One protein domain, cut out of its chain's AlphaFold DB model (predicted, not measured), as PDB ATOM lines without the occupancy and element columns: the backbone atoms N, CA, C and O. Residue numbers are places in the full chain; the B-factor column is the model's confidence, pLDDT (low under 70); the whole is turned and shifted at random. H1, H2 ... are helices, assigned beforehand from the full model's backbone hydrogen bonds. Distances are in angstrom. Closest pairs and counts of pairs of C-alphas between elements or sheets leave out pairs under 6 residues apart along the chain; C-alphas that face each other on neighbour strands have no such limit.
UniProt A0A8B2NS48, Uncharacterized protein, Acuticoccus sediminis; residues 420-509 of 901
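What this domain is: This is residues 420 to 509 of the 901 residues of an uncharacterized protein of Acuticoccus sediminis (UniProt A0A8B2NS48). Two separate helical lobes are joined by one long unnamed stretch: a small lobe of two short helices, H1 and H2, crossed at a steep angle, and a larger lobe in which H3, H4 and H6 pack as a triangle of three helices, with the short H5 across one end. H3 runs the same way as H6 and folds back into H4. The printed part has 90 residues with six named helices, H1 to H6 in order along the chain, and no named strand; the class is all helix. The whole is loose, with a radius of gyration of the C-alphas of 16.2 A, and it spans 47 by 31 by 17 A, only just flat.

How they stand to each other: Begin at residues 420 to 428, H1, and go on to residues 434 to 440, H2: the two touch at a steep tilt of 65 degrees, opposite ways, and their closest C-alphas, those of Cys 425 and Cys 436, are 4.8 A apart. Next look at residues 458 to 471, H3, which is apart from H1 and H2. With residues 475 to 483, H4, it forms a helical hairpin at a shallow tilt of 31 degrees, opposite ways; the closest C-alphas, of Ala 468 and Pro 476, are 5.3 A apart. Residues 485 to 490, H5, only just touch H4, and only at the corner by their link, with 3 pairs of C-alphas within 8 A; the closest, of Ala 481 and Ala 488, are 5.2 A apart, and the lines are about perpendicular at 77 degrees. Residues 492 to 507, H6, touch H3 at a shallow tilt of 11 degrees, the same way, with the C-alphas of Ala 465 and Ala 498 closest at 5.3 A. H6 is close to H4 but not clearly touching, the closest C-alphas, of Leu 477 and Val 495, being 6.8 A apart. In H1, H2, H3, H4, H5 and H6 every backbone O i to N i+4 pair is within hydrogen-bond range.

Where its parts are: Find C-alpha 420 at (-30.900, 6.792, -28.501), where H1 begins; it runs 12.9 A, and H2 runs 9.6 A. Find C-alpha 458 at (-15.774, 12.473, -47.291), from which H3 runs 19.6 A. H4 measures 11.9 A and H5 8.7 A. H6, the longest, runs 22.3 A to C-alpha 507 at (-15.109, -7.165, -64.782).

The domain as a whole: The two C-alphas farthest apart, of Gln 429 and Asp 509, are 50.3 A apart. The printed part has no cut. The link from H2 to H3, residues 441 to 457, is long; the other links are tight. The mean pLDDT of the printed part is 70.4, and the model's confidence is under 70 at residues 420 to 457, 485 to 487 and 508 to 509.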
ATOM      1  N   ASP A 420     -31.964   5.794 -28.662       52.50
ATOM      2  CA  ASP A 420     -30.900   6.792 -28.501       52.50
ATOM      3  C   ASP A 420     -31.019   7.972 -29.483       52.50
ATOM      4  O   ASP A 420     -30.794   9.123 -29.100       52.50
ATOM      5  N   VAL A 421     -31.476   7.718 -30.711       55.38
ATOM      6  CA  VAL A 421     -31.765   8.751 -31.727       55.38
ATOM      7  C   VAL A 421     -32.911   9.666 -31.276       55.38
ATOM      8  O   VAL A 421     -32.858  10.890 -31.426       55.38
ATOM      9  N   VAL A 422     -33.923   9.078 -30.635       56.91
ATOM     10  CA  VAL A 422     -35.059   9.808 -30.057       56.91
ATOM     11  C   VAL A 422     -34.603  10.699 -28.894       56.91
ATOM     12  O   VAL A 422     -35.037  11.846 -28.786       56.91
ATOM     13  N   ALA A 423     -33.676  10.223 -28.055       54.69
ATOM     14  CA  ALA A 423     -33.118  11.004 -26.950       54.69
ATOM     15  C   ALA A 423     -32.269  12.204 -27.428       54.69
ATOM     16  O   ALA A 423     -32.333  13.278 -26.824       54.69
ATOM     17  N   ALA A 424     -31.525  12.057 -28.531       56.16
ATOM     18  CA  ALA A 424     -30.710  13.124 -29.120       56.16
ATOM     19  C   ALA A 424     -31.550  14.277 -29.708       56.16
ATOM     20  O   ALA A 424     -31.198  15.444 -29.534       56.16
ATOM     21  N   CYS A 425     -32.695  13.977 -30.332       59.72
ATOM     22  CA  CYS A 425     -33.631  15.009 -30.793       59.72
ATOM     23  C   CYS A 425     -34.248  15.800 -29.619       59.72
ATOM     24  O   CYS A 425     -34.320  17.028 -29.652       59.72
ATOM     25  N   VAL A 426     -34.624  15.113 -28.533       55.34
ATOM     26  CA  VAL A 426     -35.218  15.744 -27.338       55.34
ATOM     27  C   VAL A 426     -34.247  16.712 -26.646       55.34
ATOM     28  O   VAL A 426     -34.673  17.747 -26.133       55.34
ATOM     29  N   ALA A 427     -32.946  16.415 -26.650       54.31
ATOM     30  CA  ALA A 427     -31.927  17.263 -26.033       54.31
ATOM     31  C   ALA A 427     -31.598  18.538 -26.843       54.31
ATOM     32  O   ALA A 427     -31.180  19.533 -26.253       54.31
ATOM     33  N   GLY A 428     -31.789  18.525 -28.170       58.38
ATOM     34  CA  GLY A 428     -31.412  19.625 -29.068       58.38
ATOM     35  C   GLY A 428     -32.415  20.780 -29.165       58.38
ATOM     36  O   GLY A 428     -32.042  21.848 -29.636       58.38
ATOM     37  N   GLN A 429     -33.669  20.579 -28.736       53.22
ATOM     38  CA  GLN A 429     -34.781  21.557 -28.732       53.22
ATOM     39  C   GLN A 429     -35.037  22.338 -30.047       53.22
ATOM     40  O   GLN A 429     -35.849  23.263 -30.054       53.22
ATOM     41  N   ASP A 430     -34.415  21.946 -31.162       54.41
ATOM     42  CA  ASP A 430     -34.600  22.532 -32.490       54.41
ATOM     43  C   ASP A 430     -35.251  21.509 -33.448       54.41
ATOM     44  O   ASP A 430     -34.615  20.507 -33.811       54.41
ATOM     45  N   PRO A 431     -36.502  21.751 -33.885       54.25
ATOM     46  CA  PRO A 431     -37.234  20.883 -34.807       54.25
ATOM     47  C   PRO A 431     -36.580  20.729 -36.184       54.25
ATOM     48  O   PRO A 431     -36.893  19.775 -36.890       54.25
ATOM     49  N   ALA A 432     -35.700  21.656 -36.573       55.84
ATOM     50  CA  ALA A 432     -35.002  21.629 -37.857       55.84
ATOM     51  C   ALA A 432     -33.666  20.864 -37.806       55.84
ATOM     52  O   ALA A 432     -32.988  20.730 -38.824       55.84
ATOM     53  N   SER A 433     -33.259  20.364 -36.635       58.44
ATOM     54  CA  SER A 433     -32.005  19.619 -36.485       58.44
ATOM     55  C   SER A 433     -32.039  18.289 -37.243       58.44
ATOM     56  O   SER A 433     -33.089  17.653 -37.345       58.44
ATOM     57  N   ARG A 434     -30.886  17.813 -37.744       60.91
ATOM     58  CA  ARG A 434     -30.810  16.549 -38.504       60.91
ATOM     59  C   ARG A 434     -31.318  15.367 -37.674       60.91
ATOM     60  O   ARG A 434     -32.112  14.594 -38.180       60.91
ATOM     61  N   ALA A 435     -30.994  15.305 -36.380       57.78
ATOM     62  CA  ALA A 435     -31.535  14.301 -35.459       57.78
ATOM     63  C   ALA A 435     -33.073  14.352 -35.345       57.78
ATOM     64  O   ALA A 435     -33.717  13.309 -35.393       57.78
ATOM     65  N   CYS A 436     -33.685  15.540 -35.258       61.00
ATOM     66  CA  CYS A 436     -35.148  15.666 -35.251       61.00
ATOM     67  C   CYS A 436     -35.792  15.462 -36.628       61.00
ATOM     68  O   CYS A 436     -36.911  14.961 -36.709       61.00
ATOM     69  N   THR A 437     -35.068  15.755 -37.706       63.56
ATOM     70  CA  THR A 437     -35.475  15.448 -39.083       63.56
ATOM     71  C   THR A 437     -35.487  13.933 -39.308       63.56
ATOM     72  O   THR A 437     -36.431  13.418 -39.888       63.56
ATOM     73  N   CYS A 438     -34.521  13.207 -38.736       56.62
ATOM     74  CA  CYS A 438     -34.462  11.745 -38.736       56.62
ATOM     75  C   CYS A 438     -35.494  11.085 -37.808       56.62
ATOM     76  O   CYS A 438     -35.856   9.935 -38.003       56.62
ATOM     77  N   VAL A 439     -35.995  11.789 -36.793       59.31
ATOM     78  CA  VAL A 439     -37.152  11.325 -36.006       59.31
ATOM     79  C   VAL A 439     -38.465  11.562 -36.768       59.31
ATOM     80  O   VAL A 439     -39.415  10.801 -36.598       59.31
ATOM     81  N   ALA A 440     -38.521  12.592 -37.619       55.53
ATOM     82  CA  ALA A 440     -39.678  12.906 -38.458       55.53
ATOM     83  C   ALA A 440     -39.751  12.066 -39.751       55.53
ATOM     84  O   ALA A 440     -40.855  11.788 -40.221       55.53
ATOM     85  N   ASP A 441     -38.603  11.659 -40.301       55.38
ATOM     86  CA  ASP A 441     -38.459  10.739 -41.434       55.38
ATOM     87  C   ASP A 441     -37.259   9.792 -41.205       55.38
ATOM     88  O   ASP A 441     -36.131  10.073 -41.622       55.38
ATOM     89  N   PRO A 442     -37.473   8.675 -40.495       50.16
ATOM     90  CA  PRO A 442     -36.407   7.765 -40.062       50.16
ATOM     91  C   PRO A 442     -35.822   6.884 -41.162       50.16
ATOM     92  O   PRO A 442     -34.864   6.154 -40.911       50.16
ATOM     93  N   PHE A 443     -36.389   6.939 -42.366       48.88
ATOM     94  CA  PHE A 443     -35.944   6.162 -43.519       48.88
ATOM     95  C   PHE A 443     -35.342   7.048 -44.611       48.88
ATOM     96  O   PHE A 443     -34.955   6.546 -45.667       48.88
ATOM     97  N   ALA A 444     -35.199   8.350 -44.339       52.59
ATOM     98  CA  ALA A 444     -34.372   9.231 -45.139       52.59
ATOM     99  C   ALA A 444     -32.939   8.656 -45.192       52.59
ATOM    100  O   ALA A 444     -32.325   8.447 -44.142       52.59
ATOM    101  N   PRO A 445     -32.357   8.429 -46.385       49.47
ATOM    102  CA  PRO A 445     -31.030   7.815 -46.534       49.47
ATOM    103  C   PRO A 445     -29.908   8.557 -45.784       49.47
ATOM    104  O   PRO A 445     -28.857   7.998 -45.492       49.47
ATOM    105  N   SER A 446     -30.143   9.828 -45.448       48.34
ATOM    106  CA  SER A 446     -29.237  10.719 -44.722       48.34
ATOM    107  C   SER A 446     -29.213  10.506 -43.199       48.34
ATOM    108  O   SER A 446     -28.464  11.206 -42.506       48.34
ATOM    109  N   CYS A 447     -30.010   9.571 -42.677       54.56
ATOM    110  CA  CYS A 447     -30.258   9.346 -41.256       54.56
ATOM    111  C   CYS A 447     -29.697   8.004 -40.766       54.56
ATOM    112  O   CYS A 447     -30.435   7.106 -40.371       54.56
ATOM    113  N   THR A 448     -28.367   7.875 -40.766       54.50
ATOM    114  CA  THR A 448     -27.640   6.752 -40.146       54.50
ATOM    115  C   THR A 448     -26.980   7.190 -38.835       54.50
ATOM    116  O   THR A 448     -26.725   8.380 -38.626       54.50
ATOM    117  N   ALA A 449     -26.685   6.238 -37.941       47.78
ATOM    118  CA  ALA A 449     -26.007   6.518 -36.669       47.78
ATOM    119  C   ALA A 449     -24.645   7.219 -36.867       47.78
ATOM    120  O   ALA A 449     -24.236   8.029 -36.040       47.78
ATOM    121  N   GLU A 450     -23.989   6.970 -38.003       48.78
ATOM    122  CA  GLU A 450     -22.745   7.620 -38.426       48.78
ATOM    123  C   GLU A 450     -22.969   8.951 -39.178       48.78
ATOM    124  O   GLU A 450     -22.180   9.882 -39.023       48.78
ATOM    125  N   ALA A 451     -24.071   9.124 -39.917       49.69
ATOM    126  CA  ALA A 451     -24.366  10.351 -40.674       49.69
ATOM    127  C   ALA A 451     -24.798  11.544 -39.804       49.69
ATOM    128  O   ALA A 451     -24.711  12.697 -40.231       49.69
ATOM    129  N   VAL A 452     -25.238  11.294 -38.570       51.06
ATOM    130  CA  VAL A 452     -25.461  12.346 -37.563       51.06
ATOM    131  C   VAL A 452     -24.120  12.876 -37.008       51.06
ATOM    132  O   VAL A 452     -24.103  13.923 -36.362       51.06
ATOM    133  N   ALA A 453     -22.990  12.220 -37.325       49.59
ATOM    134  CA  ALA A 453     -21.650  12.563 -36.842       49.59
ATOM    135  C   ALA A 453     -20.674  13.183 -37.886       49.59
ATOM    136  O   ALA A 453     -19.630  13.674 -37.462       49.59
ATOM    137  N   ALA A 454     -20.965  13.218 -39.203       48.31
ATOM    138  CA  ALA A 454     -19.987  13.577 -40.263       48.31
ATOM    139  C   ALA A 454     -20.386  14.769 -41.183       48.31
ATOM    140  O   ALA A 454     -21.518  14.845 -41.660       48.31
ATOM    141  N   SER A 455     -19.440  15.675 -41.502       48.44
ATOM    142  CA  SER A 455     -19.611  16.840 -42.403       48.44
ATOM    143  C   SER A 455     -18.502  16.985 -43.483       48.44
ATOM    144  O   SER A 455     -17.330  17.111 -43.138       48.44
ATOM    145  N   THR A 456     -18.941  17.021 -44.759       65.62
ATOM    146  CA  THR A 456     -18.579  17.858 -45.951       65.62
ATOM    147  C   THR A 456     -17.432  17.616 -46.965       65.62
ATOM    148  O   THR A 456     -17.504  18.250 -48.003       65.62
ATOM    149  N   CYS A 457     -16.466  16.705 -46.833       62.22
ATOM    150  CA  CYS A 457     -15.651  16.264 -48.007       62.22
ATOM    151  C   CYS A 457     -15.733  14.745 -48.226       62.22
ATOM    152  O   CYS A 457     -16.007  14.313 -49.347       62.22
ATOM    153  N   PRO A 458     -15.599  13.918 -47.168       72.56
ATOM    154  CA  PRO A 458     -15.774  12.473 -47.291       72.56
ATOM    155  C   PRO A 458     -17.185  12.098 -47.747       72.56
ATOM    156  O   PRO A 458     -17.330  11.220 -48.581       72.56
ATOM    157  N   ALA A 459     -18.207  12.819 -47.270       70.62
ATOM    158  CA  ALA A 459     -19.604  12.546 -47.606       70.62
ATOM    159  C   ALA A 459     -19.922  12.763 -49.096       70.62
ATOM    160  O   ALA A 459     -20.684  11.990 -49.667       70.62
ATOM    161  N   ASP A 460     -19.328  13.776 -49.738       73.44
ATOM    162  CA  ASP A 460     -19.563  14.053 -51.162       73.44
ATOM    163  C   ASP A 460     -18.794  13.067 -52.053       73.44
ATOM    164  O   ASP A 460     -19.323  12.598 -53.061       73.44
ATOM    165  N   ALA A 461     -17.584  12.672 -51.641       79.44
ATOM    166  CA  ALA A 461     -16.823  11.614 -52.304       79.44
ATOM    167  C   ALA A 461     -17.489  10.235 -52.145       79.44
ATOM    168  O   ALA A 461     -17.532   9.460 -53.097       79.44
ATOM    169  N   GLU A 462     -18.047   9.936 -50.967       81.50
ATOM    170  CA  GLU A 462     -18.834   8.726 -50.705       81.50
ATOM    171  C   GLU A 462     -20.155   8.733 -51.479       81.50
ATOM    172  O   GLU A 462     -20.548   7.695 -52.001       81.50
ATOM    173  N   ALA A 463     -20.813   9.886 -51.628       81.38
ATOM    174  CA  ALA A 463     -22.010  10.017 -52.457       81.38
ATOM    175  C   ALA A 463     -21.699   9.803 -53.945       81.38
ATOM    176  O   ALA A 463     -22.423   9.073 -54.623       81.38
ATOM    177  N   ALA A 464     -20.602  10.374 -54.450       83.25
ATOM    178  CA  ALA A 464     -20.136  10.126 -55.812       83.25
ATOM    179  C   ALA A 464     -19.743   8.651 -56.019       83.25
ATOM    180  O   ALA A 464     -20.069   8.067 -57.051       83.25
ATOM    181  N   ALA A 465     -19.103   8.025 -55.024       87.56
ATOM    182  CA  ALA A 465     -18.766   6.602 -55.033       87.56
ATOM    183  C   ALA A 465     -20.003   5.698 -55.012       87.56
ATOM    184  O   ALA A 465     -20.071   4.741 -55.781       87.56
ATOM    185  N   ALA A 466     -20.995   6.012 -54.177       85.56
ATOM    186  CA  ALA A 466     -22.254   5.283 -54.103       85.56
ATOM    187  C   ALA A 466     -23.036   5.398 -55.416       85.56
ATOM    188  O   ALA A 466     -23.498   4.387 -55.934       85.56
ATOM    189  N   LEU A 467     -23.106   6.599 -56.000       87.12
ATOM    190  CA  LEU A 467     -23.770   6.816 -57.283       87.12
ATOM    191  C   LEU A 467     -23.040   6.106 -58.431       87.12
ATOM    192  O   LEU A 467     -23.685   5.544 -59.312       87.12
ATOM    193  N   ALA A 468     -21.706   6.077 -58.422       88.12
ATOM    194  CA  ALA A 468     -20.916   5.315 -59.390       88.12
ATOM    195  C   ALA A 468     -21.107   3.796 -59.251       88.12
ATOM    196  O   ALA A 468     -21.195   3.093 -60.257       88.12
ATOM    197  N   ALA A 469     -21.233   3.289 -58.020       85.31
ATOM    198  CA  ALA A 469     -21.551   1.888 -57.753       85.31
ATOM    199  C   ALA A 469     -22.984   1.524 -58.182       85.31
ATOM    200  O   ALA A 469     -23.185   0.492 -58.820       85.31
ATOM    201  N   GLU A 470     -23.965   2.382 -57.888       86.06
ATOM    202  CA  GLU A 470     -25.373   2.195 -58.260       86.06
ATOM    203  C   GLU A 470     -25.566   2.227 -59.779       86.06
ATOM    204  O   GLU A 470     -26.199   1.343 -60.355       86.06
ATOM    205  N   THR A 471     -24.980   3.223 -60.446       86.19
ATOM    206  CA  THR A 471     -25.074   3.378 -61.905       86.19
ATOM    207  C   THR A 471     -24.116   2.471 -62.674       86.19
ATOM    208  O   THR A 471     -24.175   2.441 -63.902       86.19
ATOM    209  N   ARG A 472     -23.238   1.741 -61.968       85.94
ATOM    210  CA  ARG A 472     -22.143   0.937 -62.534       85.94
ATOM    211  C   ARG A 472     -21.336   1.710 -63.587       85.94
ATOM    212  O   ARG A 472     -21.042   1.193 -64.660       85.94
ATOM    213  N   SER A 473     -21.001   2.962 -63.288       88.81
ATOM    214  CA  SER A 473     -20.344   3.887 -64.215       88.81
ATOM    215  C   SER A 473     -19.319   4.743 -63.485       88.81
ATOM    216  O   SER A 473     -19.525   5.125 -62.336       88.81
ATOM    217  N   LEU A 474     -18.215   5.084 -64.153       91.69
ATOM    218  CA  LEU A 474     -17.215   6.002 -63.599       91.69
ATOM    219  C   LEU A 474     -17.627   7.479 -63.711       91.69
ATOM    220  O   LEU A 474     -17.035   8.320 -63.035       91.69
ATOM    221  N   ALA A 475     -18.659   7.795 -64.502       91.19
ATOM    222  CA  ALA A 475     -19.075   9.170 -64.775       91.19
ATOM    223  C   ALA A 475     -19.365  10.002 -63.508       91.19
ATOM    224  O   ALA A 475     -18.851  11.114 -63.426       91.19
ATOM    225  N   PRO A 476     -20.062   9.495 -62.467       92.12
ATOM    226  CA  PRO A 476     -20.294  10.271 -61.245       92.12
ATOM    227  C   PRO A 476     -19.012  10.644 -60.483       92.12
ATOM    228  O   PRO A 476     -18.942  11.710 -59.873       92.12
ATOM    229  N   LEU A 477     -17.986   9.787 -60.528       91.31
ATOM    230  CA  LEU A 477     -16.684  10.063 -59.913       91.31
ATOM    231  C   LEU A 477     -15.888  11.085 -60.729       91.31
ATOM    232  O   LEU A 477     -15.232  11.951 -60.149       91.31
ATOM    233  N   ASP A 478     -15.951  10.992 -62.059       89.75
ATOM    234  CA  ASP A 478     -15.316  11.950 -62.967       89.75
ATOM    235  C   ASP A 478     -15.979  13.339 -62.866       89.75
ATOM    236  O   ASP A 478     -15.280  14.350 -62.772       89.75
ATOM    237  N   ASP A 479     -17.311  13.389 -62.781       87.69
ATOM    238  CA  ASP A 479     -18.087  14.617 -62.595       87.69
ATOM    239  C   ASP A 479     -17.800  15.269 -61.234       87.69
ATOM    240  O   ASP A 479     -17.608  16.485 -61.161       87.69
ATOM    241  N   PHE A 480     -17.690  14.478 -60.159       87.69
ATOM    242  CA  PHE A 480     -17.271  14.972 -58.841       87.69
ATOM    243  C   PHE A 480     -15.854  15.557 -58.875       87.69
ATOM    244  O   PHE A 480     -15.632  16.678 -58.409       87.69
ATOM    245  N   ALA A 481     -14.900  14.837 -59.473       83.88
ATOM    246  CA  ALA A 481     -13.517  15.292 -59.580       83.88
ATOM    247  C   ALA A 481     -13.387  16.583 -60.407       83.88
ATOM    248  O   ALA A 481     -12.573  17.448 -60.077       83.88
ATOM    249  N   ALA A 482     -14.205  16.740 -61.451       80.00
ATOM    250  CA  ALA A 482     -14.246  17.944 -62.272       80.00
ATOM    251  C   ALA A 482     -14.934  19.126 -61.566       80.00
ATOM    252  O   ALA A 482     -14.476  20.265 -61.683       80.00
ATOM    253  N   ALA A 483     -16.023  18.874 -60.834       75.69
ATOM    254  CA  ALA A 483     -16.802  19.907 -60.154       75.69
ATOM    255  C   ALA A 483     -16.161  20.391 -58.844       75.69
ATOM    256  O   ALA A 483     -16.425  21.512 -58.406       75.69
ATOM    257  N   SER A 484     -15.350  19.560 -58.184       73.75
ATOM    258  CA  SER A 484     -14.752  19.853 -56.873       73.75
ATOM    259  C   SER A 484     -13.328  19.282 -56.746       73.75
ATOM    260  O   SER A 484     -13.087  18.366 -55.956       73.75
ATOM    261  N   PRO A 485     -12.352  19.827 -57.500       67.19
ATOM    262  CA  PRO A 485     -10.998  19.274 -57.599       67.19
ATOM    263  C   PRO A 485     -10.220  19.268 -56.272       67.19
ATOM    264  O   PRO A 485      -9.453  18.338 -56.025       67.19
ATOM    265  N   ASP A 486     -10.440  20.253 -55.394       65.00
ATOM    266  CA  ASP A 486      -9.786  20.311 -54.079       65.00
ATOM    267  C   ASP A 486     -10.290  19.192 -53.143       65.00
ATOM    268  O   ASP A 486      -9.490  18.509 -52.501       65.00
ATOM    269  N   CYS A 487     -11.603  18.927 -53.133       69.19
ATOM    270  CA  CYS A 487     -12.203  17.831 -52.362       69.19
ATOM    271  C   CYS A 487     -11.805  16.457 -52.920       69.19
ATOM    272  O   CYS A 487     -11.581  15.517 -52.156       69.19
ATOM    273  N   ALA A 488     -11.679  16.331 -54.243       74.00
ATOM    274  CA  ALA A 488     -11.215  15.104 -54.888       74.00
ATOM    275  C   ALA A 488      -9.736  14.803 -54.586       74.00
ATOM    276  O   ALA A 488      -9.370  13.640 -54.435       74.00
ATOM    277  N   ALA A 489      -8.892  15.831 -54.436       73.06
ATOM    278  CA  ALA A 489      -7.511  15.662 -53.986       73.06
ATOM    279  C   ALA A 489      -7.435  15.229 -52.508       73.06
ATOM    280  O   ALA A 489      -6.650  14.344 -52.170       73.06
ATOM    281  N   GLU A 490      -8.273  15.806 -51.639       73.38
ATOM    282  CA  GLU A 490      -8.361  15.441 -50.216       73.38
ATOM    283  C   GLU A 490      -8.885  14.007 -50.008       73.38
ATOM    284  O   GLU A 490      -8.415  13.286 -49.128       73.38
ATOM    285  N   THR A 491      -9.811  13.560 -50.860       83.06
ATOM    286  CA  THR A 491     -10.454  12.232 -50.800       83.06
ATOM    287  C   THR A 491      -9.935  11.257 -51.858       83.06
ATOM    288  O   THR A 491     -10.592  10.263 -52.176       83.06
ATOM    289  N   ALA A 492      -8.732  11.494 -52.386       81.19
ATOM    290  CA  ALA A 492      -8.176  10.733 -53.504       81.19
ATOM    291  C   ALA A 492      -8.156   9.214 -53.257       81.19
ATOM    292  O   ALA A 492      -8.386   8.438 -54.182       81.19
ATOM    293  N   ALA A 493      -7.936   8.780 -52.010       83.06
ATOM    294  CA  ALA A 493      -7.978   7.368 -51.636       83.06
ATOM    295  C   ALA A 493      -9.390   6.762 -51.760       83.06
ATOM    296  O   ALA A 493      -9.534   5.658 -52.281       83.06
ATOM    297  N   THR A 494     -10.428   7.490 -51.338       84.06
ATOM    298  CA  THR A 494     -11.833   7.067 -51.445       84.06
ATOM    299  C   THR A 494     -12.265   6.993 -52.903       84.06
ATOM    300  O   THR A 494     -12.831   5.988 -53.325       84.06
ATOM    301  N   VAL A 495     -11.931   8.012 -53.702       86.88
ATOM    302  CA  VAL A 495     -12.230   8.029 -55.140       86.88
ATOM    303  C   VAL A 495     -11.495   6.895 -55.859       86.88
ATOM    304  O   VAL A 495     -12.105   6.187 -56.652       86.88
ATOM    305  N   ALA A 496     -10.212   6.665 -55.561       86.56
ATOM    306  CA  ALA A 496      -9.449   5.565 -56.152       86.56
ATOM    307  C   ALA A 496     -10.035   4.192 -55.784       86.56
ATOM    308  O   ALA A 496     -10.249   3.368 -56.671       86.56
ATOM    309  N   SER A 497     -10.366   3.980 -54.506       89.06
ATOM    310  CA  SER A 497     -10.992   2.740 -54.035       89.06
ATOM    311  C   SER A 497     -12.366   2.512 -54.668       89.06
ATOM    312  O   SER A 497     -12.703   1.377 -54.994       89.06
ATOM    313  N   ALA A 498     -13.153   3.570 -54.871       89.94
ATOM    314  CA  ALA A 498     -14.449   3.485 -55.536       89.94
ATOM    315  C   ALA A 498     -14.306   3.154 -57.027       89.94
ATOM    316  O   ALA A 498     -15.024   2.289 -57.525       89.94
ATOM    317  N   ARG A 499     -13.349   3.773 -57.736       92.38
ATOM    318  CA  ARG A 499     -13.045   3.419 -59.134       92.38
ATOM    319  C   ARG A 499     -12.640   1.952 -59.252       92.38
ATOM    320  O   ARG A 499     -13.122   1.269 -60.148       92.38
ATOM    321  N   GLU A 500     -11.788   1.466 -58.350       89.00
ATOM    322  CA  GLU A 500     -11.365   0.063 -58.332       89.00
ATOM    323  C   GLU A 500     -12.550  -0.878 -58.077       89.00
ATOM    324  O   GLU A 500     -12.726  -1.835 -58.823       89.00
ATOM    325  N   ALA A 501     -13.417  -0.563 -57.110       87.81
ATOM    326  CA  ALA A 501     -14.609  -1.357 -56.813       87.81
ATOM    327  C   ALA A 501     -15.616  -1.387 -57.977       87.81
ATOM    328  O   ALA A 501     -16.128  -2.453 -58.313       87.81
ATOM    329  N   VAL A 502     -15.872  -0.246 -58.625       89.38
ATOM    330  CA  VAL A 502     -16.760  -0.152 -59.797       89.38
ATOM    331  C   VAL A 502     -16.184  -0.941 -60.976       89.38
ATOM    332  O   VAL A 502     -16.905  -1.711 -61.611       89.38
ATOM    333  N   CYS A 503     -14.879  -0.816 -61.239       87.81
ATOM    334  CA  CYS A 503     -14.226  -1.587 -62.293       87.81
ATOM    335  C   CYS A 503     -14.200  -3.095 -61.984       87.81
ATOM    336  O   CYS A 503     -14.458  -3.890 -62.882       87.81
ATOM    337  N   ALA A 504     -13.951  -3.497 -60.735       84.56
ATOM    338  CA  ALA A 504     -13.956  -4.900 -60.319       84.56
ATOM    339  C   ALA A 504     -15.361  -5.522 -60.371       84.56
ATOM    340  O   ALA A 504     -15.512  -6.689 -60.730       84.56
ATOM    341  N   ALA A 505     -16.406  -4.754 -60.050       80.50
ATOM    342  CA  ALA A 505     -17.787  -5.201 -60.204       80.50
ATOM    343  C   ALA A 505     -18.141  -5.425 -61.684       80.50
ATOM    344  O   ALA A 505     -18.746  -6.441 -62.011       80.50
ATOM    345  N   GLY A 506     -17.709  -4.523 -62.574       73.69
ATOM    346  CA  GLY A 506     -17.944  -4.642 -64.017       73.69
ATOM    347  C   GLY A 506     -17.131  -5.741 -64.715       73.69
ATOM    348  O   GLY A 506     -17.597  -6.299 -65.704       73.69
ATOM    349  N   GLU A 507     -15.944  -6.094 -64.210       75.69
ATOM    350  CA  GLU A 507     -15.109  -7.165 -64.782       75.69
ATOM    351  C   GLU A 507     -15.756  -8.559 -64.645       75.69
ATOM    352  O   GLU A 507     -15.561  -9.420 -65.503       75.69
ATOM    353  N   ASN A 508     -16.579  -8.767 -63.610       61.62
ATOM    354  CA  ASN A 508     -17.228 -10.051 -63.317       61.62
ATOM    355  C   ASN A 508     -18.504 -10.325 -64.136       61.62
ATOM    356  O   ASN A 508     -19.038 -11.430 -64.066       61.62
ATOM    357  N   ASP A 509     -18.995  -9.359 -64.919       60.94
ATOM    358  CA  ASP A 509     -20.279  -9.479 -65.625       60.94
ATOM    359  C   ASP A 509     -20.182 -10.265 -66.959       60.94
ATOM    360  O   ASP A 509     -21.206 -10.530 -67.586       60.94
TER     361      ASP A 509